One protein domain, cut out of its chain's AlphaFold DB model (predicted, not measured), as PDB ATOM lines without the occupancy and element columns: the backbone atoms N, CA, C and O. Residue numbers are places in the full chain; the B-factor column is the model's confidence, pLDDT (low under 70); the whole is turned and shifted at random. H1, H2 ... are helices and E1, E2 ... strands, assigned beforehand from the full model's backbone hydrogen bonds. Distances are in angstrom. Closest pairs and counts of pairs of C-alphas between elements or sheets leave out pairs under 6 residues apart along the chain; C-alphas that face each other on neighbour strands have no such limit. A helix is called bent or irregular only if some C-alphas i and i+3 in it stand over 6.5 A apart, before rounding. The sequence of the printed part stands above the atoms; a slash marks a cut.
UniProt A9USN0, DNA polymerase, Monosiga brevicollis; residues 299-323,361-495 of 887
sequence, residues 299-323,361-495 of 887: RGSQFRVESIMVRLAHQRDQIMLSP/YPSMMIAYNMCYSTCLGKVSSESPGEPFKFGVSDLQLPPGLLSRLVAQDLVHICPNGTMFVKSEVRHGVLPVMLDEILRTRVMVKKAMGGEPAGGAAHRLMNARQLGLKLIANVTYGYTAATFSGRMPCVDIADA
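Overview. This is residues 299 to 323 and 361 to 495 of the 887 residues of the protein "DNA polymerase" of Monosiga brevicollis (UniProt A9USN0). A long helical hairpin, H4 and H5, makes most of the length, and a small sheet, E1 E5 E4, lies beyond its base. H1 and H2 cross the hairpin near that base, H6 packs across the sheet, and H3 and the short strands E2 and E3 lie at the sheet's end of the whole. You are reading 160 residues with six named helices and five named strands, in the order H1 H2 E1 E2 E3 H3 E4 E5 H4 H5 H6; the class is mostly helix. The sheet E1 E5 E4 is antiparallel, and the whole is only just compact, close to loose, with a radius of gyration of the C-alphas of 18.1 A and spans of 63 by 35 by 30 A.

Arrangement. Start at the inner strand E5, residues 418 to 421. On E1, residues 375 to 378, N 376 is 2.8 A from O 419, within hydrogen-bond range. On E4, residues 411 to 413, N 412 is 2.8 A from O 420, also within range; E4 and E5 form a hairpin. H6, residues 490 to 495, is on this sheet at a height over the sheet of 9.0 A; it is only just over E1, with 4 of its C-alphas falling there and 2 on E5, and runs across the strands, at 87 degrees to E1 on the local plane. H3, residues 401 to 407, only grazes the sheet, with residues 401 to 406. E2, residues 388 to 390, and E3, residues 393 to 395, meet only at a point, where C-alphas 389 and 394 face each other at 4.5 A. Next find H4, residues 429 to 448, and H5, residues 456 to 479, a helical hairpin: they touch at a shallow tilt of 23 degrees, opposite ways, the closest C-alphas being those of Arg 441 and Gln 465, 5.3 A. H1, residues 301 to 314, touches H5 with residues 301 to 305 alone, about perpendicular at 84 degrees, closest at C-alphas Gln 302 and Tyr 478, 5.9 A. H2, residues 361 to 367, touches H4, closest at C-alphas Ile 366 and Pro 431, 4.3 A. H5 touches H6, closest at C-alphas Thr 479 and Ala 493, 5.6 A. Every O i to N i+4 pair is within hydrogen-bond range in H2, H3, H4 and H6; in H1 it is 9 of 10 and in H5 17 of 20.

Along the chain. Find C-alpha 301 at (-32.016, -30.977, -43.656); from there H1 runs 20.5 A. H4 runs 28.2 A from C-alpha 429 at (-25.292, -17.680, -33.779). H5 runs 36.0 A, has a kink of 26 degrees near residue 473 and is only just irregular: C-alphas 473 and 476 are 6.8 A apart. H6 ends at C-alpha 495, at (-11.997, -26.578, -37.341).

Size, cuts and confidence. The two C-alphas farthest apart, of Ser 383 and Pro 452, are 63.0 A apart. Residues 324 to 360 are not printed, and C-alphas 323 and 361 stand 24.3 A apart across that cut. Of the links that are printed whole, none is long. Look for pLDDT under 70 at residues 381 to 385 and 454 to 456; the mean of the printed part is 90.3.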
ATOM      1  N   ARG A 299     -38.731 -31.349 -47.992       87.81
ATOM      2  CA  ARG A 299     -37.466 -30.591 -48.024       87.81
ATOM      3  C   ARG A 299     -36.385 -31.251 -47.163       87.81
ATOM      4  O   ARG A 299     -36.645 -31.937 -46.177       87.81
ATOM      5  N   GLY A 300     -35.132 -31.034 -47.568       88.12
ATOM      6  CA  GLY A 300     -33.950 -31.605 -46.917       88.12
ATOM      7  C   GLY A 300     -33.564 -30.926 -45.598       88.12
ATOM      8  O   GLY A 300     -34.152 -29.932 -45.184       88.12
ATOM      9  N   SER A 301     -32.517 -31.446 -44.956       90.88
ATOM     10  CA  SER A 301     -32.016 -30.977 -43.656       90.88
ATOM     11  C   SER A 301     -31.526 -29.528 -43.659       90.88
ATOM     12  O   SER A 301     -31.840 -28.795 -42.726       90.88
ATOM     13  N   GLN A 302     -30.838 -29.088 -44.722       93.31
ATOM     14  CA  GLN A 302     -30.415 -27.687 -44.875       93.31
ATOM     15  C   GLN A 302     -31.606 -26.726 -44.753       93.31
ATOM     16  O   GLN A 302     -31.464 -25.667 -44.150       93.31
ATOM     17  N   PHE A 303     -32.764 -27.162 -45.281       94.19
ATOM     18  CA  PHE A 303     -34.122 -26.648 -45.067       94.19
ATOM     19  C   PHE A 303     -34.315 -25.968 -43.707       94.19
ATOM     20  O   PHE A 303     -34.552 -24.777 -43.527       94.19
ATOM     21  N   ARG A 304     -34.159 -26.868 -42.739       94.56
ATOM     22  CA  ARG A 304     -34.575 -26.775 -41.346       94.56
ATOM     23  C   ARG A 304     -33.573 -25.967 -40.533       94.56
ATOM     24  O   ARG A 304     -33.984 -25.135 -39.738       94.56
ATOM     25  N   VAL A 305     -32.276 -26.184 -40.775       94.94
ATOM     26  CA  VAL A 305     -31.196 -25.429 -40.116       94.94
ATOM     27  C   VAL A 305     -31.293 -23.951 -40.474       94.94
ATOM     28  O   VAL A 305     -31.297 -23.102 -39.591       94.94
ATOM     29  N   GLU A 306     -31.434 -23.642 -41.762       94.56
ATOM     30  CA  GLU A 306     -31.482 -22.256 -42.226       94.56
ATOM     31  C   GLU A 306     -32.704 -21.509 -41.704       94.56
ATOM     32  O   GLU A 306     -32.575 -20.376 -41.264       94.56
ATOM     33  N   SER A 307     -33.869 -22.161 -41.681       95.19
ATOM     34  CA  SER A 307     -35.097 -21.585 -41.126       95.19
ATOM     35  C   SER A 307     -34.891 -21.060 -39.696       95.19
ATOM     36  O   SER A 307     -35.315 -19.955 -39.367       95.19
ATOM     37  N   ILE A 308     -34.203 -21.821 -38.841       94.75
ATOM     38  CA  ILE A 308     -33.919 -21.413 -37.456       94.75
ATOM     39  C   ILE A 308     -32.807 -20.362 -37.416       94.75
ATOM     40  O   ILE A 308     -32.954 -19.326 -36.769       94.75
ATOM     41  N   MET A 309     -31.714 -20.601 -38.143       94.88
ATOM     42  CA  MET A 309     -30.545 -19.724 -38.145       94.88
ATOM     43  C   MET A 309     -30.869 -18.315 -38.662       94.88
ATOM     44  O   MET A 309     -30.414 -17.349 -38.060       94.88
ATOM     45  N   VAL A 310     -31.699 -18.177 -39.706       94.81
ATOM     46  CA  VAL A 310     -32.144 -16.874 -40.242       94.81
ATOM     47  C   VAL A 310     -32.895 -16.070 -39.182       94.81
ATOM     48  O   VAL A 310     -32.635 -14.881 -39.027       94.81
ATOM     49  N   ARG A 311     -33.795 -16.700 -38.414       95.06
ATOM     50  CA  ARG A 311     -34.540 -16.006 -37.347       95.06
ATOM     51  C   ARG A 311     -33.612 -15.508 -36.247       95.06
ATOM     52  O   ARG A 311     -33.744 -14.372 -35.806       95.06
ATOM     53  N   LEU A 312     -32.655 -16.344 -35.844       94.31
ATOM     54  CA  LEU A 312     -31.670 -15.994 -34.822       94.31
ATOM     55  C   LEU A 312     -30.668 -14.932 -35.291       94.31
ATOM     56  O   LEU A 312     -30.201 -14.151 -34.462       94.31
ATOM     57  N   ALA A 313     -30.324 -14.912 -36.580       94.56
ATOM     58  CA  ALA A 313     -29.481 -13.883 -37.184       94.56
ATOM     59  C   ALA A 313     -30.231 -12.547 -37.281       94.56
ATOM     60  O   ALA A 313     -29.691 -11.515 -36.889       94.56
ATOM     61  N   HIS A 314     -31.497 -12.574 -37.710       94.56
ATOM     62  CA  HIS A 314     -32.346 -11.386 -37.798       94.56
ATOM     63  C   HIS A 314     -32.540 -10.706 -36.436       94.56
ATOM     64  O   HIS A 314     -32.381  -9.499 -36.336       94.56
ATOM     65  N   GLN A 315     -32.782 -11.479 -35.371       93.44
ATOM     66  CA  GLN A 315     -32.874 -10.961 -33.994       93.44
ATOM     67  C   GLN A 315     -31.582 -10.306 -33.475       93.44
ATOM     68  O   GLN A 315     -31.594  -9.698 -32.410       93.44
ATOM     69  N   ARG A 316     -30.460 -10.483 -34.181       92.75
ATOM     70  CA  ARG A 316     -29.138  -9.951 -33.826       92.75
ATOM     71  C   ARG A 316     -28.622  -8.934 -34.844       92.75
ATOM     72  O   ARG A 316     -27.417  -8.696 -34.880       92.75
ATOM     73  N   ASP A 317     -29.498  -8.411 -35.701       94.31
ATOM     74  CA  ASP A 317     -29.156  -7.466 -36.770       94.31
ATOM     75  C   ASP A 317     -28.042  -7.979 -37.704       94.31
ATOM     76  O   ASP A 317     -27.202  -7.228 -38.201       94.31
ATOM     77  N   GLN A 318     -28.017  -9.295 -37.944       93.88
ATOM     78  CA  GLN A 318     -27.061  -9.939 -38.840       93.88
ATOM     79  C   GLN A 318     -27.700 -10.296 -40.179       93.88
ATOM     80  O   GLN A 318     -28.835 -10.772 -40.252       93.88
ATOM     81  N   ILE A 319     -26.919 -10.133 -41.246       93.25
ATOM     82  CA  ILE A 319     -27.309 -10.487 -42.610       93.25
ATOM     83  C   ILE A 319     -26.630 -11.799 -42.986       93.25
ATOM     84  O   ILE A 319     -25.419 -11.960 -42.840       93.25
ATOM     85  N   MET A 320     -27.421 -12.746 -43.483       93.31
ATOM     86  CA  MET A 320     -26.900 -14.004 -44.001       93.31
ATOM     87  C   MET A 320     -26.427 -13.876 -45.446       93.31
ATOM     88  O   MET A 320     -27.032 -13.177 -46.259       93.31
ATOM     89  N   LEU A 321     -25.376 -14.621 -45.782       92.44
ATOM     90  CA  LEU A 321     -24.840 -14.673 -47.133       92.44
ATOM     91  C   LEU A 321     -25.647 -15.646 -48.007       92.44
ATOM     92  O   LEU A 321     -25.970 -16.755 -47.586       92.44
ATOM     93  N   SER A 322     -25.919 -15.245 -49.250       94.06
ATOM     94  CA  SER A 322     -26.557 -16.082 -50.277       94.06
ATOM     95  C   SER A 322     -25.591 -16.318 -51.449       94.06
ATOM     96  O   SER A 322     -25.668 -15.608 -52.452       94.06
ATOM     97  N   PRO A 323     -24.644 -17.267 -51.332       94.06
ATOM     98  CA  PRO A 323     -23.663 -17.547 -52.374       94.06
ATOM     99  C   PRO A 323     -24.280 -18.181 -53.626       94.06
ATOM    100  O   PRO A 323     -25.218 -18.983 -53.576       94.06
ATOM    101  N   TYR A 361     -19.894 -32.909 -32.204       96.38
ATOM    102  CA  TYR A 361     -19.728 -31.701 -33.024       96.38
ATOM    103  C   TYR A 361     -20.535 -30.500 -32.505       96.38
ATOM    104  O   TYR A 361     -19.932 -29.440 -32.344       96.38
ATOM    105  N   PRO A 362     -21.839 -30.624 -32.173       96.62
ATOM    106  CA  PRO A 362     -22.551 -29.550 -31.486       96.62
ATOM    107  C   PRO A 362     -21.848 -29.039 -30.224       96.62
ATOM    108  O   PRO A 362     -21.742 -27.832 -30.029       96.62
ATOM    109  N   SER A 363     -21.328 -29.944 -29.396       96.19
ATOM    110  CA  SER A 363     -20.645 -29.589 -28.153       96.19
ATOM    111  C   SER A 363     -19.328 -28.848 -28.407       96.19
ATOM    112  O   SER A 363     -19.052 -27.885 -27.698       96.19
ATOM    113  N   MET A 364     -18.561 -29.216 -29.445       97.12
ATOM    114  CA  MET A 364     -17.371 -28.457 -29.873       97.12
ATOM    115  C   MET A 364     -17.743 -27.037 -30.305       97.12
ATOM    116  O   MET A 364     -17.093 -26.074 -29.903       97.12
ATOM    117  N   MET A 365     -18.812 -26.904 -31.096       97.94
ATOM    118  CA  MET A 365     -19.262 -25.602 -31.583       97.94
ATOM    119  C   MET A 365     -19.652 -24.674 -30.435       97.94
ATOM    120  O   MET A 365     -19.283 -23.504 -30.458       97.94
ATOM    121  N   ILE A 366     -20.361 -25.195 -29.428       97.62
ATOM    122  CA  ILE A 366     -20.766 -24.428 -28.245       97.62
ATOM    123  C   ILE A 366     -19.544 -24.067 -27.397       97.62
ATOM    124  O   ILE A 366     -19.307 -22.890 -27.147       97.62
ATOM    125  N   ALA A 367     -18.754 -25.065 -26.990       96.88
ATOM    126  CA  ALA A 367     -17.682 -24.885 -26.014       96.88
ATOM    127  C   ALA A 367     -16.552 -23.965 -26.500       96.88
ATOM    128  O   ALA A 367     -15.940 -23.264 -25.700       96.88
ATOM    129  N   TYR A 368     -16.291 -23.954 -27.808       97.25
ATOM    130  CA  TYR A 368     -15.231 -23.154 -28.424       97.25
ATOM    131  C   TYR A 368     -15.776 -22.005 -29.287       97.25
ATOM    132  O   TYR A 368     -15.045 -21.438 -30.096       97.25
ATOM    133  N   ASN A 369     -17.062 -21.666 -29.125       97.69
ATOM    134  CA  ASN A 369     -17.746 -20.553 -29.792       97.69
ATOM    135  C   ASN A 369     -17.553 -20.518 -31.327       97.69
ATOM    136  O   ASN A 369     -17.360 -19.458 -31.928       97.69
ATOM    137  N   MET A 370     -17.605 -21.680 -31.987       97.81
ATOM    138  CA  MET A 370     -17.318 -21.809 -33.422       97.81
ATOM    139  C   MET A 370     -18.532 -21.414 -34.272       97.81
ATOM    140  O   MET A 370     -19.562 -22.093 -34.277       97.81
ATOM    141  N   CYS A 371     -18.425 -20.316 -35.023       97.44
ATOM    142  CA  CYS A 371     -19.510 -19.798 -35.853       97.44
ATOM    143  C   CYS A 371     -19.000 -18.953 -37.029       97.44
ATOM    144  O   CYS A 371     -17.885 -18.440 -37.000       97.44
ATOM    145  N   TYR A 372     -19.862 -18.734 -38.030       95.69
ATOM    146  CA  TYR A 372     -19.648 -17.742 -39.091       95.69
ATOM    147  C   TYR A 372     -19.351 -16.355 -38.518       95.69
ATOM    148  O   TYR A 372     -18.461 -15.667 -38.998       95.69
ATOM    149  N   SER A 373     -20.066 -15.959 -37.462       94.62
ATOM    150  CA  SER A 373     -19.975 -14.615 -36.887       94.62
ATOM    151  C   SER A 373     -18.809 -14.422 -35.910       94.62
ATOM    152  O   SER A 373     -18.679 -13.326 -35.362       94.62
ATOM    153  N   THR A 374     -18.016 -15.462 -35.635       95.94
ATOM    154  CA  THR A 374     -16.929 -15.454 -34.635       95.94
ATOM    155  C   THR A 374     -15.589 -15.931 -35.195       95.94
ATOM    156  O   THR A 374     -14.582 -15.811 -34.503       95.94
ATOM    157  N   CYS A 375     -15.543 -16.464 -36.418       94.94
ATOM    158  CA  CYS A 375     -14.297 -16.904 -37.037       94.94
ATOM    159  C   CYS A 375     -13.446 -15.707 -37.488       94.94
ATOM    160  O   CYS A 375     -13.954 -14.768 -38.098       94.94
ATOM    161  N   LEU A 376     -12.147 -15.767 -37.199       92.31
ATOM    162  CA  LEU A 376     -11.145 -14.763 -37.561       92.31
ATOM    163  C   LEU A 376     -10.201 -15.255 -38.675       92.31
ATOM    164  O   LEU A 376      -9.223 -14.586 -38.979       92.31
ATOM    165  N   GLY A 377     -10.468 -16.416 -39.281       89.19
ATOM    166  CA  GLY A 377      -9.581 -17.039 -40.271       89.19
ATOM    167  C   GLY A 377      -8.506 -17.941 -39.664       89.19
ATOM    168  O   GLY A 377      -8.529 -18.239 -38.470       89.19
ATOM    169  N   LYS A 378      -7.583 -18.427 -40.502       87.94
ATOM    170  CA  LYS A 378      -6.446 -19.258 -40.075       87.94
ATOM    171  C   LYS A 378      -5.284 -18.376 -39.605       87.94
ATOM    172  O   LYS A 378      -5.129 -17.256 -40.082       87.94
ATOM    173  N   VAL A 379      -4.444 -18.898 -38.714       85.56
ATOM    174  CA  VAL A 379      -3.115 -18.351 -38.414       85.56
ATOM    175  C   VAL A 379      -2.269 -18.508 -39.682       85.56
ATOM    176  O   VAL A 379      -1.654 -19.550 -39.897       85.56
ATOM    177  N   SER A 380      -2.328 -17.523 -40.581       70.25
ATOM    178  CA  SER A 380      -1.534 -17.474 -41.813       70.25
ATOM    179  C   SER A 380      -0.375 -16.489 -41.693       70.25
ATOM    180  O   SER A 380      -0.388 -15.564 -40.884       70.25
ATOM    181  N   SER A 381       0.625 -16.698 -42.547       50.25
ATOM    182  CA  SER A 381       1.733 -15.785 -42.833       50.25
ATOM    183  C   SER A 381       1.368 -14.670 -43.829       50.25
ATOM    184  O   SER A 381       2.266 -14.022 -44.360       50.25
ATOM    185  N   GLU A 382       0.081 -14.493 -44.153       55.41
ATOM    186  CA  GLU A 382      -0.383 -13.463 -45.092       55.41
ATOM    187  C   GLU A 382      -0.334 -12.075 -44.432       55.41
ATOM    188  O   GLU A 382      -0.479 -11.941 -43.214       55.41
ATOM    189  N   SER A 383      -0.085 -11.040 -45.239       57.25
ATOM    190  CA  SER A 383       0.119  -9.668 -44.774       57.25
ATOM    191  C   SER A 383      -1.053  -9.194 -43.897       57.25
ATOM    192  O   SER A 383      -2.206  -9.234 -44.340       57.25
ATOM    193  N   PRO A 384      -0.803  -8.708 -42.665       63.97
ATOM    194  CA  PRO A 384      -1.857  -8.188 -41.802       63.97
ATOM    195  C   PRO A 384      -2.682  -7.106 -42.515       63.97
ATOM    196  O   PRO A 384      -2.150  -6.062 -42.883       63.97
ATOM    197  N   GLY A 385      -3.990  -7.334 -42.668       67.88
ATOM    198  CA  GLY A 385      -4.934  -6.356 -43.226       67.88
ATOM    199  C   GLY A 385      -5.397  -6.614 -44.664       67.88
ATOM    200  O   GLY A 385      -6.294  -5.903 -45.123       67.88
ATOM    201  N   GLU A 386      -4.868  -7.624 -45.358       79.19
ATOM    202  CA  GLU A 386      -5.380  -8.045 -46.669       79.19
ATOM    203  C   GLU A 386      -6.601  -8.982 -46.542       79.19
ATOM    204  O   GLU A 386      -6.724  -9.718 -45.556       79.19
ATOM    205  N   PRO A 387      -7.549  -8.938 -47.500       84.94
ATOM    206  CA  PRO A 387      -8.660  -9.879 -47.538       84.94
ATOM    207  C   PRO A 387      -8.155 -11.285 -47.876       84.94
ATOM    208  O   PRO A 387      -7.417 -11.474 -48.839       84.94
ATOM    209  N   PHE A 388      -8.614 -12.285 -47.128       86.31
ATOM    210  CA  PHE A 388      -8.304 -13.690 -47.384       86.31
ATOM    211  C   PHE A 388      -9.574 -14.500 -47.628       86.31
ATOM    212  O   PHE A 388     -10.667 -14.159 -47.167       86.31
ATOM    213  N   LYS A 389      -9.428 -15.631 -48.323       88.31
ATOM    214  CA  LYS A 389     -10.558 -16.510 -48.631       88.31
ATOM    215  C   LYS A 389     -11.134 -17.137 -47.357       88.31
ATOM    216  O   LYS A 389     -10.410 -17.809 -46.620       88.31
ATOM    217  N   PHE A 390     -12.437 -16.976 -47.140       90.81
ATOM    218  CA  PHE A 390     -13.175 -17.514 -45.998       90.81
ATOM    219  C   PHE A 390     -14.483 -18.164 -46.462       90.81
ATOM    220  O   PHE A 390     -15.456 -17.490 -46.819       90.81
ATOM    221  N   GLY A 391     -14.500 -19.497 -46.488       90.69
ATOM    222  CA  GLY A 391     -15.584 -20.261 -47.092       90.69
ATOM    223  C   GLY A 391     -15.863 -19.813 -48.532       90.69
ATOM    224  O   GLY A 391     -15.022 -19.939 -49.422       90.69
ATOM    225  N   VAL A 392     -17.069 -19.294 -48.753       93.06
ATOM    226  CA  VAL A 392     -17.576 -18.839 -50.060       93.06
ATOM    227  C   VAL A 392     -17.407 -17.333 -50.308       93.06
ATOM    228  O   VAL A 392     -17.825 -16.838 -51.354       93.06
ATOM    229  N   SER A 393     -16.814 -16.605 -49.364       92.12
ATOM    230  CA  SER A 393     -16.573 -15.157 -49.418       92.12
ATOM    231  C   SER A 393     -15.114 -14.836 -49.090       92.12
ATOM    232  O   SER A 393     -14.304 -15.743 -48.900       92.12
ATOM    233  N   ASP A 394     -14.792 -13.550 -49.001       90.69
ATOM    234  CA  ASP A 394     -13.503 -13.057 -48.526       90.69
ATOM    235  C   ASP A 394     -13.708 -12.333 -47.189       90.69
ATOM    236  O   ASP A 394     -14.727 -11.669 -46.980       90.69
ATOM    237  N   LEU A 395     -12.774 -12.511 -46.259       89.00
ATOM    238  CA  LEU A 395     -12.795 -11.909 -44.930       89.00
ATOM    239  C   LEU A 395     -11.587 -10.985 -44.791       89.00
ATOM    240  O   LEU A 395     -10.455 -11.395 -45.028       89.00
ATOM    241  N   GLN A 396     -11.831  -9.744 -44.383       89.56
ATOM    242  CA  GLN A 396     -10.789  -8.771 -44.079       89.56
ATOM    243  C   GLN A 396     -10.907  -8.360 -42.614       89.56
ATOM    244  O   GLN A 396     -11.962  -7.905 -42.167       89.56
ATOM    245  N   LEU A 397      -9.826  -8.528 -41.856       87.62
ATOM    246  CA  LEU A 397      -9.786  -8.109 -40.459       87.62
ATOM    247  C   LEU A 397      -9.325  -6.649 -40.348       87.62
ATOM    248  O   LEU A 397      -8.338  -6.276 -40.986       87.62
ATOM    249  N   PRO A 398      -9.967  -5.829 -39.495       87.75
ATOM    250  CA  PRO A 398      -9.485  -4.486 -39.208       87.75
ATOM    251  C   PRO A 398      -8.048  -4.491 -38.652       87.75
ATOM    252  O   PRO A 398      -7.732  -5.321 -37.785       87.75
ATOM    253  N   PRO A 399      -7.191  -3.539 -39.067       85.38
ATOM    254  CA  PRO A 399      -5.837  -3.413 -38.539       85.38
ATOM    255  C   PRO A 399      -5.811  -3.321 -37.005       85.38
ATOM    256  O   PRO A 399      -6.612  -2.622 -36.376       85.38
ATOM    257  N   GLY A 400      -4.897  -4.065 -36.378       85.62
ATOM    258  CA  GLY A 400      -4.716  -4.083 -34.921       85.62
ATOM    259  C   GLY A 400      -5.850  -4.734 -34.117       85.62
ATOM    260  O   GLY A 400      -5.787  -4.721 -32.887       85.62
ATOM    261  N   LEU A 401      -6.893  -5.294 -34.748       88.50
ATOM    262  CA  LEU A 401      -7.932  -6.050 -34.037       88.50
ATOM    263  C   LEU A 401      -7.355  -7.334 -33.433       88.50
ATOM    264  O   LEU A 401      -7.509  -7.571 -32.239       88.50
ATOM    265  N   LEU A 402      -6.654  -8.132 -34.244       87.88
ATOM    266  CA  LEU A 402      -6.103  -9.415 -33.803       87.88
ATOM    267  C   LEU A 402      -5.098  -9.233 -32.658       87.88
ATOM    268  O   LEU A 402      -5.205  -9.915 -31.645       87.88
ATOM    269  N   SER A 403      -4.189  -8.257 -32.768       88.56
ATOM    270  CA  SER A 403      -3.209  -7.944 -31.718       88.56
ATOM    271  C   SER A 403      -3.877  -7.591 -30.388       88.56
ATOM    272  O   SER A 403      -3.438  -8.064 -29.344       88.56
ATOM    273  N   ARG A 404      -4.967  -6.811 -30.418       91.31
ATOM    274  CA  ARG A 404      -5.746  -6.465 -29.218       91.31
ATOM    275  C   ARG A 404      -6.429  -7.685 -28.605       91.31
ATOM    276  O   ARG A 404      -6.346  -7.875 -27.398       91.31
ATOM    277  N   LEU A 405      -7.074  -8.512 -29.428       92.81
ATOM    278  CA  LEU A 405      -7.772  -9.709 -28.955       92.81
ATOM    279  C   LEU A 405      -6.803 -10.740 -28.364       92.81
ATOM    280  O   LEU A 405      -7.099 -11.328 -27.329       92.81
ATOM    281  N   VAL A 406      -5.640 -10.942 -28.988       90.75
ATOM    282  CA  VAL A 406      -4.605 -11.857 -28.484       90.75
ATOM    283  C   VAL A 406      -3.992 -11.328 -27.187       90.75
ATOM    284  O   VAL A 406      -3.854 -12.092 -26.237       90.75
ATOM    285  N   ALA A 407      -3.689 -10.027 -27.102       92.31
ATOM    286  CA  ALA A 407      -3.137  -9.417 -25.888       92.31
ATOM    287  C   ALA A 407      -4.068  -9.535 -24.667       92.31
ATOM    288  O   ALA A 407      -3.595  -9.528 -23.535       92.31
ATOM    289  N   GLN A 408      -5.377  -9.648 -24.895       94.31
ATOM    290  CA  GLN A 408      -6.396  -9.787 -23.852       94.31
ATOM    291  C   GLN A 408      -6.824 -11.245 -23.604       94.31
ATOM    292  O   GLN A 408      -7.755 -11.468 -22.838       94.31
ATOM    293  N   ASP A 409      -6.189 -12.230 -24.254       94.62
ATOM    294  CA  ASP A 409      -6.603 -13.641 -24.218       94.62
ATOM    295  C   ASP A 409      -8.091 -13.833 -24.597       94.62
ATOM    296  O   ASP A 409      -8.856 -14.535 -23.940       94.62
ATOM    297  N   LEU A 410      -8.528 -13.193 -25.685       96.44
ATOM    298  CA  LEU A 410      -9.910 -13.245 -26.192       96.44
ATOM    299  C   LEU A 410     -10.050 -14.055 -27.489       96.44
ATOM    300  O   LEU A 410     -11.079 -13.983 -28.166       96.44
ATOM    301  N   VAL A 411      -9.035 -14.848 -27.841       95.56
ATOM    302  CA  VAL A 411      -9.021 -15.708 -29.034       95.56
ATOM    303  C   VAL A 411      -8.836 -17.166 -28.627       95.56
ATOM    304  O   VAL A 411      -7.967 -17.496 -27.826       95.56
ATOM    305  N   HIS A 412      -9.638 -18.053 -29.205       95.31
ATOM    306  CA  HIS A 412      -9.402 -19.488 -29.200       95.31
ATOM    307  C   HIS A 412      -8.783 -19.908 -30.537       95.31
ATOM    308  O   HIS A 412      -9.327 -19.599 -31.597       95.31
ATOM    309  N   ILE A 413      -7.660 -20.623 -30.485       95.31
ATOM    310  CA  ILE A 413      -6.973 -21.154 -31.666       95.31
ATOM    311  C   ILE A 413      -7.170 -22.669 -31.696       95.31
ATOM    312  O   ILE A 413      -6.754 -23.379 -30.779       95.31
ATOM    313  N   CYS A 414      -7.808 -23.164 -32.752       95.06
ATOM    314  CA  CYS A 414      -8.007 -24.590 -32.969       95.06
ATOM    315  C   CYS A 414      -6.708 -25.268 -33.447       95.06
ATOM    316  O   CYS A 414      -5.843 -24.603 -34.018       95.06
ATOM    317  N   PRO A 415      -6.570 -26.603 -33.322       94.19
ATOM    318  CA  PRO A 415      -5.358 -27.314 -33.733       94.19
ATOM    319  C   PRO A 415      -5.019 -27.196 -35.226       94.19
ATOM    320  O   PRO A 415      -3.869 -27.374 -35.601       94.19
ATOM    321  N   ASN A 416      -5.994 -26.880 -36.088       92.19
ATOM    322  CA  ASN A 416      -5.755 -26.592 -37.510       92.19
ATOM    323  C   ASN A 416      -5.361 -25.122 -37.780       92.19
ATOM    324  O   ASN A 416      -5.361 -24.690 -38.930       92.19
ATOM    325  N   GLY A 417      -5.112 -24.334 -36.732       92.56
ATOM    326  CA  GLY A 417      -4.782 -22.914 -36.816       92.56
ATOM    327  C   GLY A 417      -5.977 -21.990 -37.051       92.56
ATOM    328  O   GLY A 417      -5.773 -20.793 -37.188       92.56
ATOM    329  N   THR A 418      -7.220 -22.479 -37.108       93.62
ATOM    330  CA  THR A 418      -8.386 -21.585 -37.251       93.62
ATOM    331  C   THR A 418      -8.652 -20.852 -35.941       93.62
ATOM    332  O   THR A 418      -8.673 -21.464 -34.875       93.62
ATOM    333  N   MET A 419      -8.867 -19.546 -36.023       94.88
ATOM    334  CA  MET A 419      -9.075 -18.669 -34.879       94.88
ATOM    335  C   MET A 419     -10.551 -18.305 -34.731       94.88
ATOM    336  O   MET A 419     -11.232 -17.993 -35.712       94.88
ATOM    337  N   PHE A 420     -11.031 -18.287 -33.493       96.75
ATOM    338  CA  PHE A 420     -12.370 -17.836 -33.124       96.75
ATOM    339  C   PHE A 420     -12.286 -16.856 -31.961       96.75
ATOM    340  O   PHE A 420     -11.477 -17.037 -31.052       96.75
ATOM    341  N   VAL A 421     -13.129 -15.825 -31.956       96.88
ATOM    342  CA  VAL A 421     -13.256 -14.961 -30.774       96.88
ATOM    343  C   VAL A 421     -13.970 -15.722 -29.659       96.88
ATOM    344  O   VAL A 421     -14.932 -16.451 -29.925       96.88
ATOM    345  N   LYS A 422     -13.534 -15.549 -28.410       96.38
ATOM    346  CA  LYS A 422     -14.216 -16.144 -27.256       96.38
ATOM    347  C   LYS A 422     -15.585 -15.479 -27.002       96.38
ATOM    348  O   LYS A 422     -15.883 -14.395 -27.521       96.38
ATOM    349  N   SER A 423     -16.455 -16.161 -26.256       95.31
ATOM    350  CA  SER A 423     -17.859 -15.766 -26.044       95.31
ATOM    351  C   SER A 423     -18.034 -14.430 -25.321       95.31
ATOM    352  O   SER A 423     -19.078 -13.801 -25.478       95.31
ATOM    353  N   GLU A 424     -17.019 -13.978 -24.581       95.31
ATOM    354  CA  GLU A 424     -16.986 -12.705 -23.854       95.31
ATOM    355  C   GLU A 424     -17.039 -11.504 -24.807       95.31
ATOM    356  O   GLU A 424     -17.583 -10.463 -24.455       95.31
ATOM    357  N   VAL A 425     -16.502 -11.645 -26.025       95.25
ATOM    358  CA  VAL A 425     -16.541 -10.585 -27.046       95.25
ATOM    359  C   VAL A 425     -17.823 -10.656 -27.860       95.25
ATOM    360  O   VAL A 425     -18.472  -9.644 -28.126       95.25
ATOM    361  N   ARG A 426     -18.168 -11.861 -28.322       94.25
ATOM    362  CA  ARG A 426     -19.348 -12.096 -29.154       94.25
ATOM    363  C   ARG A 426     -19.776 -13.547 -29.052       94.25
ATOM    364  O   ARG A 426     -19.016 -14.445 -29.406       94.25
ATOM    365  N   HIS A 427     -21.039 -13.773 -28.720       95.12
ATOM    366  CA  HIS A 427     -21.625 -15.103 -28.797       95.12
ATOM    367  C   HIS A 427     -22.030 -15.439 -30.241       95.12
ATOM    368  O   HIS A 427     -22.764 -14.684 -30.885       95.12
ATOM    369  N   GLY A 428     -21.550 -16.563 -30.772       96.75
ATOM    370  CA  GLY A 428     -21.869 -16.994 -32.131       96.75
ATOM    371  C   GLY A 428     -23.323 -17.450 -32.287       96.75
ATOM    372  O   GLY A 428     -23.894 -18.047 -31.375       96.75
ATOM    373  N   VAL A 429     -23.909 -17.252 -33.474       96.62
ATOM    374  CA  VAL A 429     -25.292 -17.680 -33.779       96.62
ATOM    375  C   VAL A 429     -25.468 -19.195 -33.665       96.62
ATOM    376  O   VAL A 429     -26.422 -19.658 -33.047       96.62
ATOM    377  N   LEU A 430     -24.546 -19.975 -34.242       97.00
ATOM    378  CA  LEU A 430     -24.601 -21.439 -34.190       97.00
ATOM    379  C   LEU A 430     -24.435 -21.980 -32.755       97.00
ATOM    380  O   LEU A 430     -25.253 -22.817 -32.376       97.00
ATOM    381  N   PRO A 431     -23.457 -21.510 -31.947       97.06
ATOM    382  CA  PRO A 431     -23.369 -21.831 -30.524       97.06
ATOM    383  C   PRO A 431     -24.671 -21.584 -29.760       97.06
ATOM    384  O   PRO A 431     -25.144 -22.501 -29.095       97.06
ATOM    385  N   VAL A 432     -25.293 -20.401 -29.892       95.69
ATOM    386  CA  VAL A 432     -26.563 -20.117 -29.192       95.69
ATOM    387  C   VAL A 432     -27.662 -21.070 -29.646       95.69
ATOM    388  O   VAL A 432     -28.316 -21.699 -28.820       95.69
ATOM    389  N   MET A 433     -27.830 -21.219 -30.964       95.69
ATOM    390  CA  MET A 433     -28.844 -22.101 -31.538       95.69
ATOM    391  C   MET A 433     -28.715 -23.530 -30.996       95.69
ATOM    392  O   MET A 433     -29.704 -24.152 -30.616       95.69
ATOM    393  N   LEU A 434     -27.496 -24.069 -30.978       96.94
ATOM    394  CA  LEU A 434     -27.241 -25.435 -30.539       96.94
ATOM    395  C   LEU A 434     -27.396 -25.598 -29.028       96.94
ATOM    396  O   LEU A 434     -27.961 -26.606 -28.604       96.94
ATOM    397  N   ASP A 435     -26.948 -24.630 -28.230       95.56
ATOM    398  CA  ASP A 435     -27.108 -24.662 -26.775       95.56
ATOM    399  C   ASP A 435     -28.595 -24.663 -26.385       95.56
ATOM    400  O   ASP A 435     -29.043 -25.543 -25.647       95.56
ATOM    401  N   GLU A 436     -29.402 -23.777 -26.978       94.06
ATOM    402  CA  GLU A 436     -30.855 -23.744 -26.765       94.06
ATOM    403  C   GLU A 436     -31.527 -25.063 -27.174       94.06
ATOM    404  O   GLU A 436     -32.327 -25.624 -26.414       94.06
ATOM    405  N   ILE A 437     -31.175 -25.610 -28.343       94.44
ATOM    406  CA  ILE A 437     -31.717 -26.883 -28.842       94.44
ATOM    407  C   ILE A 437     -31.366 -28.040 -27.899       94.44
ATOM    408  O   ILE A 437     -32.236 -28.855 -27.570       94.44
ATOM    409  N   LEU A 438     -30.109 -28.140 -27.458       93.62
ATOM    410  CA  LEU A 438     -29.652 -29.229 -26.594       93.62
ATOM    411  C   LEU A 438     -30.245 -29.121 -25.186       93.62
ATOM    412  O   LEU A 438     -30.743 -30.128 -24.672       93.62
ATOM    413  N   ARG A 439     -30.283 -27.924 -24.586       93.44
ATOM    414  CA  ARG A 439     -30.921 -27.692 -23.276       93.44
ATOM    415  C   ARG A 439     -32.409 -28.017 -23.314       93.44
ATOM    416  O   ARG A 439     -32.895 -28.780 -22.475       93.44
ATOM    417  N   THR A 440     -33.115 -27.528 -24.333       93.31
ATOM    418  CA  THR A 440     -34.538 -27.835 -24.544       93.31
ATOM    419  C   THR A 440     -34.742 -29.336 -24.703       93.31
ATOM    420  O   THR A 440     -35.664 -29.913 -24.130       93.31
ATOM    421  N   ARG A 441     -33.848 -30.022 -25.421       93.69
ATOM    422  CA  ARG A 441     -33.935 -31.472 -25.595       93.69
ATOM    423  C   ARG A 441     -33.784 -32.222 -24.275       93.69
ATOM    424  O   ARG A 441     -34.518 -33.184 -24.050       93.69
ATOM    425  N   VAL A 442     -32.853 -31.811 -23.415       91.19
ATOM    426  CA  VAL A 442     -32.684 -32.402 -22.078       91.19
ATOM    427  C   VAL A 442     -33.946 -32.195 -21.241       91.19
ATOM    428  O   VAL A 442     -34.444 -33.160 -20.658       91.19
ATOM    429  N   MET A 443     -34.514 -30.985 -21.252       92.94
ATOM    430  CA  MET A 443     -35.774 -30.673 -20.569       92.94
ATOM    431  C   MET A 443     -36.924 -31.564 -21.062       92.94
ATOM    432  O   MET A 443     -37.591 -32.203 -20.251       92.94
ATOM    433  N   VAL A 444     -37.112 -31.677 -22.381       92.06
ATOM    434  CA  VAL A 444     -38.164 -32.513 -22.981       92.06
ATOM    435  C   VAL A 444     -37.967 -33.987 -22.634       92.06
ATOM    436  O   VAL A 444     -38.935 -34.660 -22.301       92.06
ATOM    437  N   LYS A 445     -36.731 -34.506 -22.656       91.25
ATOM    438  CA  LYS A 445     -36.461 -35.896 -22.252       91.25
ATOM    439  C   LYS A 445     -36.764 -36.146 -20.775       91.25
ATOM    440  O   LYS A 445     -37.247 -37.226 -20.451       91.25
ATOM    441  N   LYS A 446     -36.475 -35.179 -19.897       91.62
ATOM    442  CA  LYS A 446     -36.790 -35.277 -18.465       91.62
ATOM    443  C   LYS A 446     -38.302 -35.288 -18.239       91.62
ATOM    444  O   LYS A 446     -38.782 -36.159 -17.527       91.62
ATOM    445  N   ALA A 447     -39.033 -34.378 -18.886       89.62
ATOM    446  CA  ALA A 447     -40.495 -34.343 -18.831       89.62
ATOM    447  C   ALA A 447     -41.114 -35.641 -19.376       89.62
ATOM    448  O   ALA A 447     -41.977 -36.226 -18.736       89.62
ATOM    449  N   MET A 448     -40.593 -36.153 -20.496       87.19
ATOM    450  CA  MET A 448     -41.054 -37.400 -21.115       87.19
ATOM    451  C   MET A 448     -40.917 -38.612 -20.189       87.19
ATOM    452  O   MET A 448     -41.749 -39.508 -20.248       87.19
ATOM    453  N   GLY A 449     -39.889 -38.647 -19.335       87.00
ATOM    454  CA  GLY A 449     -39.691 -39.732 -18.371       87.00
ATOM    455  C   GLY A 449     -40.734 -39.783 -17.249       87.00
ATOM    456  O   GLY A 449     -40.837 -40.812 -16.592       87.00
ATOM    457  N   GLY A 450     -41.489 -38.700 -17.027       85.38
ATOM    458  CA  GLY A 450     -42.604 -38.658 -16.074       85.38
ATOM    459  C   GLY A 450     -43.954 -39.068 -16.670       85.38
ATOM    460  O   GLY A 450     -44.913 -39.234 -15.925       85.38
ATOM    461  N   GLU A 451     -44.036 -39.239 -17.992       83.25
ATOM    462  CA  GLU A 451     -45.272 -39.580 -18.697       83.25
ATOM    463  C   GLU A 451     -45.377 -41.094 -18.951       83.25
ATOM    464  O   GLU A 451     -44.367 -41.733 -19.271       83.25
ATOM    465  N   PRO A 452     -46.584 -41.689 -18.895       79.56
ATOM    466  CA  PRO A 452     -46.785 -43.088 -19.255       79.56
ATOM    467  C   PRO A 452     -46.308 -43.377 -20.682       79.56
ATOM    468  O   PRO A 452     -46.693 -42.697 -21.641       79.56
ATOM    469  N   ALA A 453     -45.486 -44.419 -20.838       72.56
ATOM    470  CA  ALA A 453     -45.027 -44.866 -22.147       72.56
ATOM    471  C   ALA A 453     -46.231 -45.183 -23.047       72.56
ATOM    472  O   ALA A 453     -47.143 -45.903 -22.656       72.56
ATOM    473  N   GLY A 454     -46.237 -44.618 -24.255       64.81
ATOM    474  CA  GLY A 454     -47.348 -44.753 -25.200       64.81
ATOM    475  C   GLY A 454     -48.431 -43.672 -25.086       64.81
ATOM    476  O   GLY A 454     -49.169 -43.491 -26.050       64.81
ATOM    477  N   GLY A 455     -48.460 -42.891 -23.998       67.44
ATOM    478  CA  GLY A 455     -49.365 -41.754 -23.785       67.44
ATOM    479  C   GLY A 455     -49.303 -40.674 -24.869       67.44
ATOM    480  O   GLY A 455     -48.260 -40.469 -25.492       67.44
ATOM    481  N   ALA A 456     -50.393 -39.925 -25.077       66.00
ATOM    482  CA  ALA A 456     -50.423 -38.810 -26.034       66.00
ATOM    483  C   ALA A 456     -49.341 -37.752 -25.737       66.00
ATOM    484  O   ALA A 456     -48.609 -37.341 -26.645       66.00
ATOM    485  N   ALA A 457     -49.175 -37.386 -24.463       72.38
ATOM    486  CA  ALA A 457     -48.116 -36.493 -23.998       72.38
ATOM    487  C   ALA A 457     -46.716 -37.081 -24.249       72.38
ATOM    488  O   ALA A 457     -45.855 -36.410 -24.822       72.38
ATOM    489  N   HIS A 458     -46.507 -38.363 -23.932       81.62
ATOM    490  CA  HIS A 458     -45.253 -39.062 -24.222       81.62
ATOM    491  C   HIS A 458     -44.929 -39.058 -25.728       81.62
ATOM    492  O   HIS A 458     -43.795 -38.779 -26.121       81.62
ATOM    493  N   ARG A 459     -45.916 -39.304 -26.604       71.44
ATOM    494  CA  ARG A 459     -45.748 -39.260 -28.071       71.44
ATOM    495  C   ARG A 459     -45.325 -37.881 -28.562       71.44
ATOM    496  O   ARG A 459     -44.399 -37.781 -29.370       71.44
ATOM    497  N   LEU A 460     -45.974 -36.831 -28.065       79.00
ATOM    498  CA  LEU A 460     -45.634 -35.447 -28.384       79.00
ATOM    499  C   LEU A 460     -44.204 -35.107 -27.950       79.00
ATOM    500  O   LEU A 460     -43.415 -34.576 -28.731       79.00
ATOM    501  N   MET A 461     -43.847 -35.430 -26.706       85.19
ATOM    502  CA  MET A 461     -42.511 -35.159 -26.175       85.19
ATOM    503  C   MET A 461     -41.440 -35.971 -26.913       85.19
ATOM    504  O   MET A 461     -40.369 -35.443 -27.226       85.19
ATOM    505  N   ASN A 462     -41.744 -37.215 -27.291       84.88
ATOM    506  CA  ASN A 462     -40.851 -38.019 -28.114       84.88
ATOM    507  C   ASN A 462     -40.664 -37.409 -29.515       84.88
ATOM    508  O   ASN A 462     -39.536 -37.315 -29.997       84.88
ATOM    509  N   ALA A 463     -41.734 -36.922 -30.152       83.81
ATOM    510  CA  ALA A 463     -41.623 -36.166 -31.399       83.81
ATOM    511  C   ALA A 463     -40.697 -34.953 -31.218       83.81
ATOM    512  O   ALA A 463     -39.703 -34.824 -31.931       83.81
ATOM    513  N   ARG A 464     -40.929 -34.115 -30.203       89.12
ATOM    514  CA  ARG A 464     -40.093 -32.934 -29.927       89.12
ATOM    515  C   ARG A 464     -38.616 -33.282 -29.728       89.12
ATOM    516  O   ARG A 464     -37.763 -32.678 -30.378       89.12
ATOM    517  N   GLN A 465     -38.287 -34.282 -28.903       91.94
ATOM    518  CA  GLN A 465     -36.878 -34.641 -28.663       91.94
ATOM    519  C   GLN A 465     -36.189 -35.209 -29.911       91.94
ATOM    520  O   GLN A 465     -34.994 -34.963 -30.105       91.94
ATOM    521  N   LEU A 466     -36.921 -35.939 -30.767       87.81
ATOM    522  CA  LEU A 466     -36.408 -36.428 -32.051       87.81
ATOM    523  C   LEU A 466     -36.124 -35.272 -33.013       87.81
ATOM    524  O   LEU A 466     -35.077 -35.265 -33.660       87.81
ATOM    525  N   GLY A 467     -37.018 -34.282 -33.076       89.69
ATOM    526  CA  GLY A 467     -36.850 -33.090 -33.910       89.69
ATOM    527  C   GLY A 467     -35.628 -32.274 -33.493       89.69
ATOM    528  O   GLY A 467     -34.791 -31.940 -34.332       89.69
ATOM    529  N   LEU A 468     -35.468 -32.043 -32.187       93.31
ATOM    530  CA  LEU A 468     -34.312 -31.343 -31.616       93.31
ATOM    531  C   LEU A 468     -33.001 -32.097 -31.882       93.31
ATOM    532  O   LEU A 468     -32.020 -31.501 -32.324       93.31
ATOM    533  N   LYS A 469     -32.992 -33.428 -31.690       92.19
ATOM    534  CA  LYS A 469     -31.835 -34.282 -32.019       92.19
ATOM    535  C   LYS A 469     -31.450 -34.142 -33.490       92.19
ATOM    536  O   LYS A 469     -30.272 -34.057 -33.822       92.19
ATOM    537  N   LEU A 470     -32.450 -34.152 -34.367       89.50
ATOM    538  CA  LEU A 470     -32.234 -34.095 -35.800       89.50
ATOM    539  C   LEU A 470     -31.553 -32.790 -36.205       89.50
ATOM    540  O   LEU A 470     -30.549 -32.860 -36.907       89.50
ATOM    541  N   ILE A 471     -32.042 -31.635 -35.736       92.69
ATOM    542  CA  ILE A 471     -31.424 -30.331 -36.037       92.69
ATOM    543  C   ILE A 471     -29.987 -30.273 -35.526       92.69
ATOM    544  O   ILE A 471     -29.094 -29.904 -36.289       92.69
ATOM    545  N   ALA A 472     -29.748 -30.677 -34.275       92.94
ATOM    546  CA  ALA A 472     -28.409 -30.661 -33.691       92.94
ATOM    547  C   ALA A 472     -27.416 -31.454 -34.561       92.94
ATOM    548  O   ALA A 472     -26.371 -30.933 -34.948       92.94
ATOM    549  N   ASN A 473     -27.798 -32.664 -34.982       88.94
ATOM    550  CA  ASN A 473     -26.952 -33.527 -35.808       88.94
ATOM    551  C   ASN A 473     -26.695 -32.974 -37.218       88.94
ATOM    552  O   ASN A 473     -25.629 -33.214 -37.783       88.94
ATOM    553  N   VAL A 474     -27.656 -32.264 -37.817       92.62
ATOM    554  CA  VAL A 474     -27.504 -31.745 -39.188       92.62
ATOM    555  C   VAL A 474     -26.876 -30.352 -39.258       92.62
ATOM    556  O   VAL A 474     -26.516 -29.924 -40.351       92.62
ATOM    557  N   THR A 475     -26.729 -29.652 -38.129       95.25
ATOM    558  CA  THR A 475     -26.221 -28.269 -38.092       95.25
ATOM    559  C   THR A 475     -24.770 -28.179 -38.559       95.25
ATOM    560  O   THR A 475     -24.470 -27.374 -39.435       95.25
ATOM    561  N   TYR A 476     -23.885 -29.058 -38.077       94.06
ATOM    562  CA  TYR A 476     -22.521 -29.173 -38.617       94.06
ATOM    563  C   TYR A 476     -22.536 -29.491 -40.125       94.06
ATOM    564  O   TYR A 476     -21.814 -28.895 -40.916       94.06
ATOM    565  N   GLY A 477     -23.429 -30.383 -40.562       94.00
ATOM    566  CA  GLY A 477     -23.559 -30.730 -41.979       94.00
ATOM    567  C   GLY A 477     -23.953 -29.550 -42.877       94.00
ATOM    568  O   GLY A 477     -23.741 -29.620 -44.085       94.00
ATOM    569  N   TYR A 478     -24.517 -28.473 -42.317       95.31
ATOM    570  CA  TYR A 478     -24.821 -27.249 -43.055       95.31
ATOM    571  C   TYR A 478     -23.550 -26.449 -43.386       95.31
ATOM    572  O   TYR A 478     -23.422 -25.996 -44.523       95.31
ATOM    573  N   THR A 479     -22.593 -26.340 -42.453       95.19
ATOM    574  CA  THR A 479     -21.298 -25.673 -42.703       95.19
ATOM    575  C   THR A 479     -20.432 -26.489 -43.671       95.19
ATOM    576  O   THR A 479     -19.777 -25.919 -44.537       95.19
ATOM    577  N   ALA A 480     -20.495 -27.823 -43.594       93.50
ATOM    578  CA  ALA A 480     -19.684 -28.747 -44.394       93.50
ATOM    579  C   ALA A 480     -20.238 -29.059 -45.807       93.50
ATOM    580  O   ALA A 480     -19.715 -29.927 -46.509       93.50
ATOM    581  N   ALA A 481     -21.326 -28.415 -46.245       91.81
ATOM    582  CA  ALA A 481     -22.039 -28.774 -47.475       91.81
ATOM    583  C   ALA A 481     -21.361 -28.256 -48.767       91.81
ATOM    584  O   ALA A 481     -21.917 -27.423 -49.480       91.81
ATOM    585  N   THR A 482     -20.190 -28.779 -49.129       87.50
ATOM    586  CA  THR A 482     -19.351 -28.239 -50.221       87.50
ATOM    587  C   THR A 482     -19.910 -28.401 -51.643       87.50
ATOM    588  O   THR A 482     -19.564 -27.625 -52.525       87.50
ATOM    589  N   PHE A 483     -20.799 -29.368 -51.899       83.38
ATOM    590  CA  PHE A 483     -21.329 -29.612 -53.255       83.38
ATOM    591  C   PHE A 483     -22.663 -28.906 -53.549       83.38
ATOM    592  O   PHE A 483     -22.905 -28.428 -54.654       83.38
ATOM    593  N   SER A 484     -23.571 -28.896 -52.572       86.56
ATOM    594  CA  SER A 484     -24.954 -28.405 -52.725       86.56
ATOM    595  C   SER A 484     -25.405 -27.554 -51.538       86.56
ATOM    596  O   SER A 484     -26.594 -27.481 -51.234       86.56
ATOM    597  N   GLY A 485     -24.449 -26.979 -50.807       90.12
ATOM    598  CA  GLY A 485     -24.709 -26.106 -49.670       90.12
ATOM    599  C   GLY A 485     -25.315 -24.780 -50.092       90.12
ATOM    600  O   GLY A 485     -25.046 -24.282 -51.183       90.12
ATOM    601  N   ARG A 486     -26.125 -24.214 -49.195       92.50
ATOM    602  CA  ARG A 486     -26.690 -22.871 -49.354       92.50
ATOM    603  C   ARG A 486     -25.821 -21.780 -48.749       92.50
ATOM    604  O   ARG A 486     -25.802 -20.702 -49.302       92.50
ATOM    605  N   MET A 487     -25.073 -22.067 -47.685       94.88
ATOM    606  CA  MET A 487     -24.076 -21.155 -47.114       94.88
ATOM    607  C   MET A 487     -22.935 -21.965 -46.469       94.88
ATOM    608  O   MET A 487     -22.800 -21.951 -45.252       94.88
ATOM    609  N   PRO A 488     -22.176 -22.770 -47.239       95.56
ATOM    610  CA  PRO A 488     -21.107 -23.592 -46.675       95.56
ATOM    611  C   PRO A 488     -19.899 -22.741 -46.260       95.56
ATOM    612  O   PRO A 488     -19.631 -21.692 -46.843       95.56
ATOM    613  N   CYS A 489     -19.149 -23.218 -45.270       95.31
ATOM    614  CA  CYS A 489     -17.873 -22.640 -44.865       95.31
ATOM    615  C   CYS A 489     -16.941 -23.747 -44.379       95.31
ATOM    616  O   CYS A 489     -17.035 -24.216 -43.240       95.31
ATOM    617  N   VAL A 490     -16.036 -24.149 -45.268       94.00
ATOM    618  CA  VAL A 490     -15.077 -25.229 -45.031       94.00
ATOM    619  C   VAL A 490     -14.150 -24.956 -43.846       94.00
ATOM    620  O   VAL A 490     -13.925 -25.863 -43.057       94.00
ATOM    621  N   ASP A 491     -13.708 -23.710 -43.640       93.25
ATOM    622  CA  ASP A 491     -12.782 -23.362 -42.553       93.25
ATOM    623  C   ASP A 491     -13.381 -23.684 -41.169       93.25
ATOM    624  O   ASP A 491     -12.721 -24.253 -40.300       93.25
ATOM    625  N   ILE A 492     -14.679 -23.405 -40.990       96.00
ATOM    626  CA  ILE A 492     -15.421 -23.740 -39.767       96.00
ATOM    627  C   ILE A 492     -15.633 -25.249 -39.665       96.00
ATOM    628  O   ILE A 492     -15.468 -25.823 -38.590       96.00
ATOM    629  N   ALA A 493     -16.027 -25.899 -40.764       96.31
ATOM    630  CA  ALA A 493     -16.267 -27.338 -40.777       96.31
ATOM    631  C   ALA A 493     -15.001 -28.122 -40.391       96.31
ATOM    632  O   ALA A 493     -15.067 -28.997 -39.527       96.31
ATOM    633  N   ASP A 494     -13.857 -27.764 -40.968       96.00
ATOM    634  CA  ASP A 494     -12.567 -28.385 -40.687       96.00
ATOM    635  C   ASP A 494     -12.110 -28.117 -39.251       96.00
ATOM    636  O   ASP A 494     -11.628 -29.034 -38.586       96.00
ATOM    637  N   ALA A 495     -12.319 -26.902 -38.732       96.81
ATOM    638  CA  ALA A 495     -11.997 -26.578 -37.341       96.81
ATOM    639  C   ALA A 495     -12.801 -27.429 -36.346       96.81
ATOM    640  O   ALA A 495     -12.226 -27.974 -35.401       96.81
TER     641      ALA A 495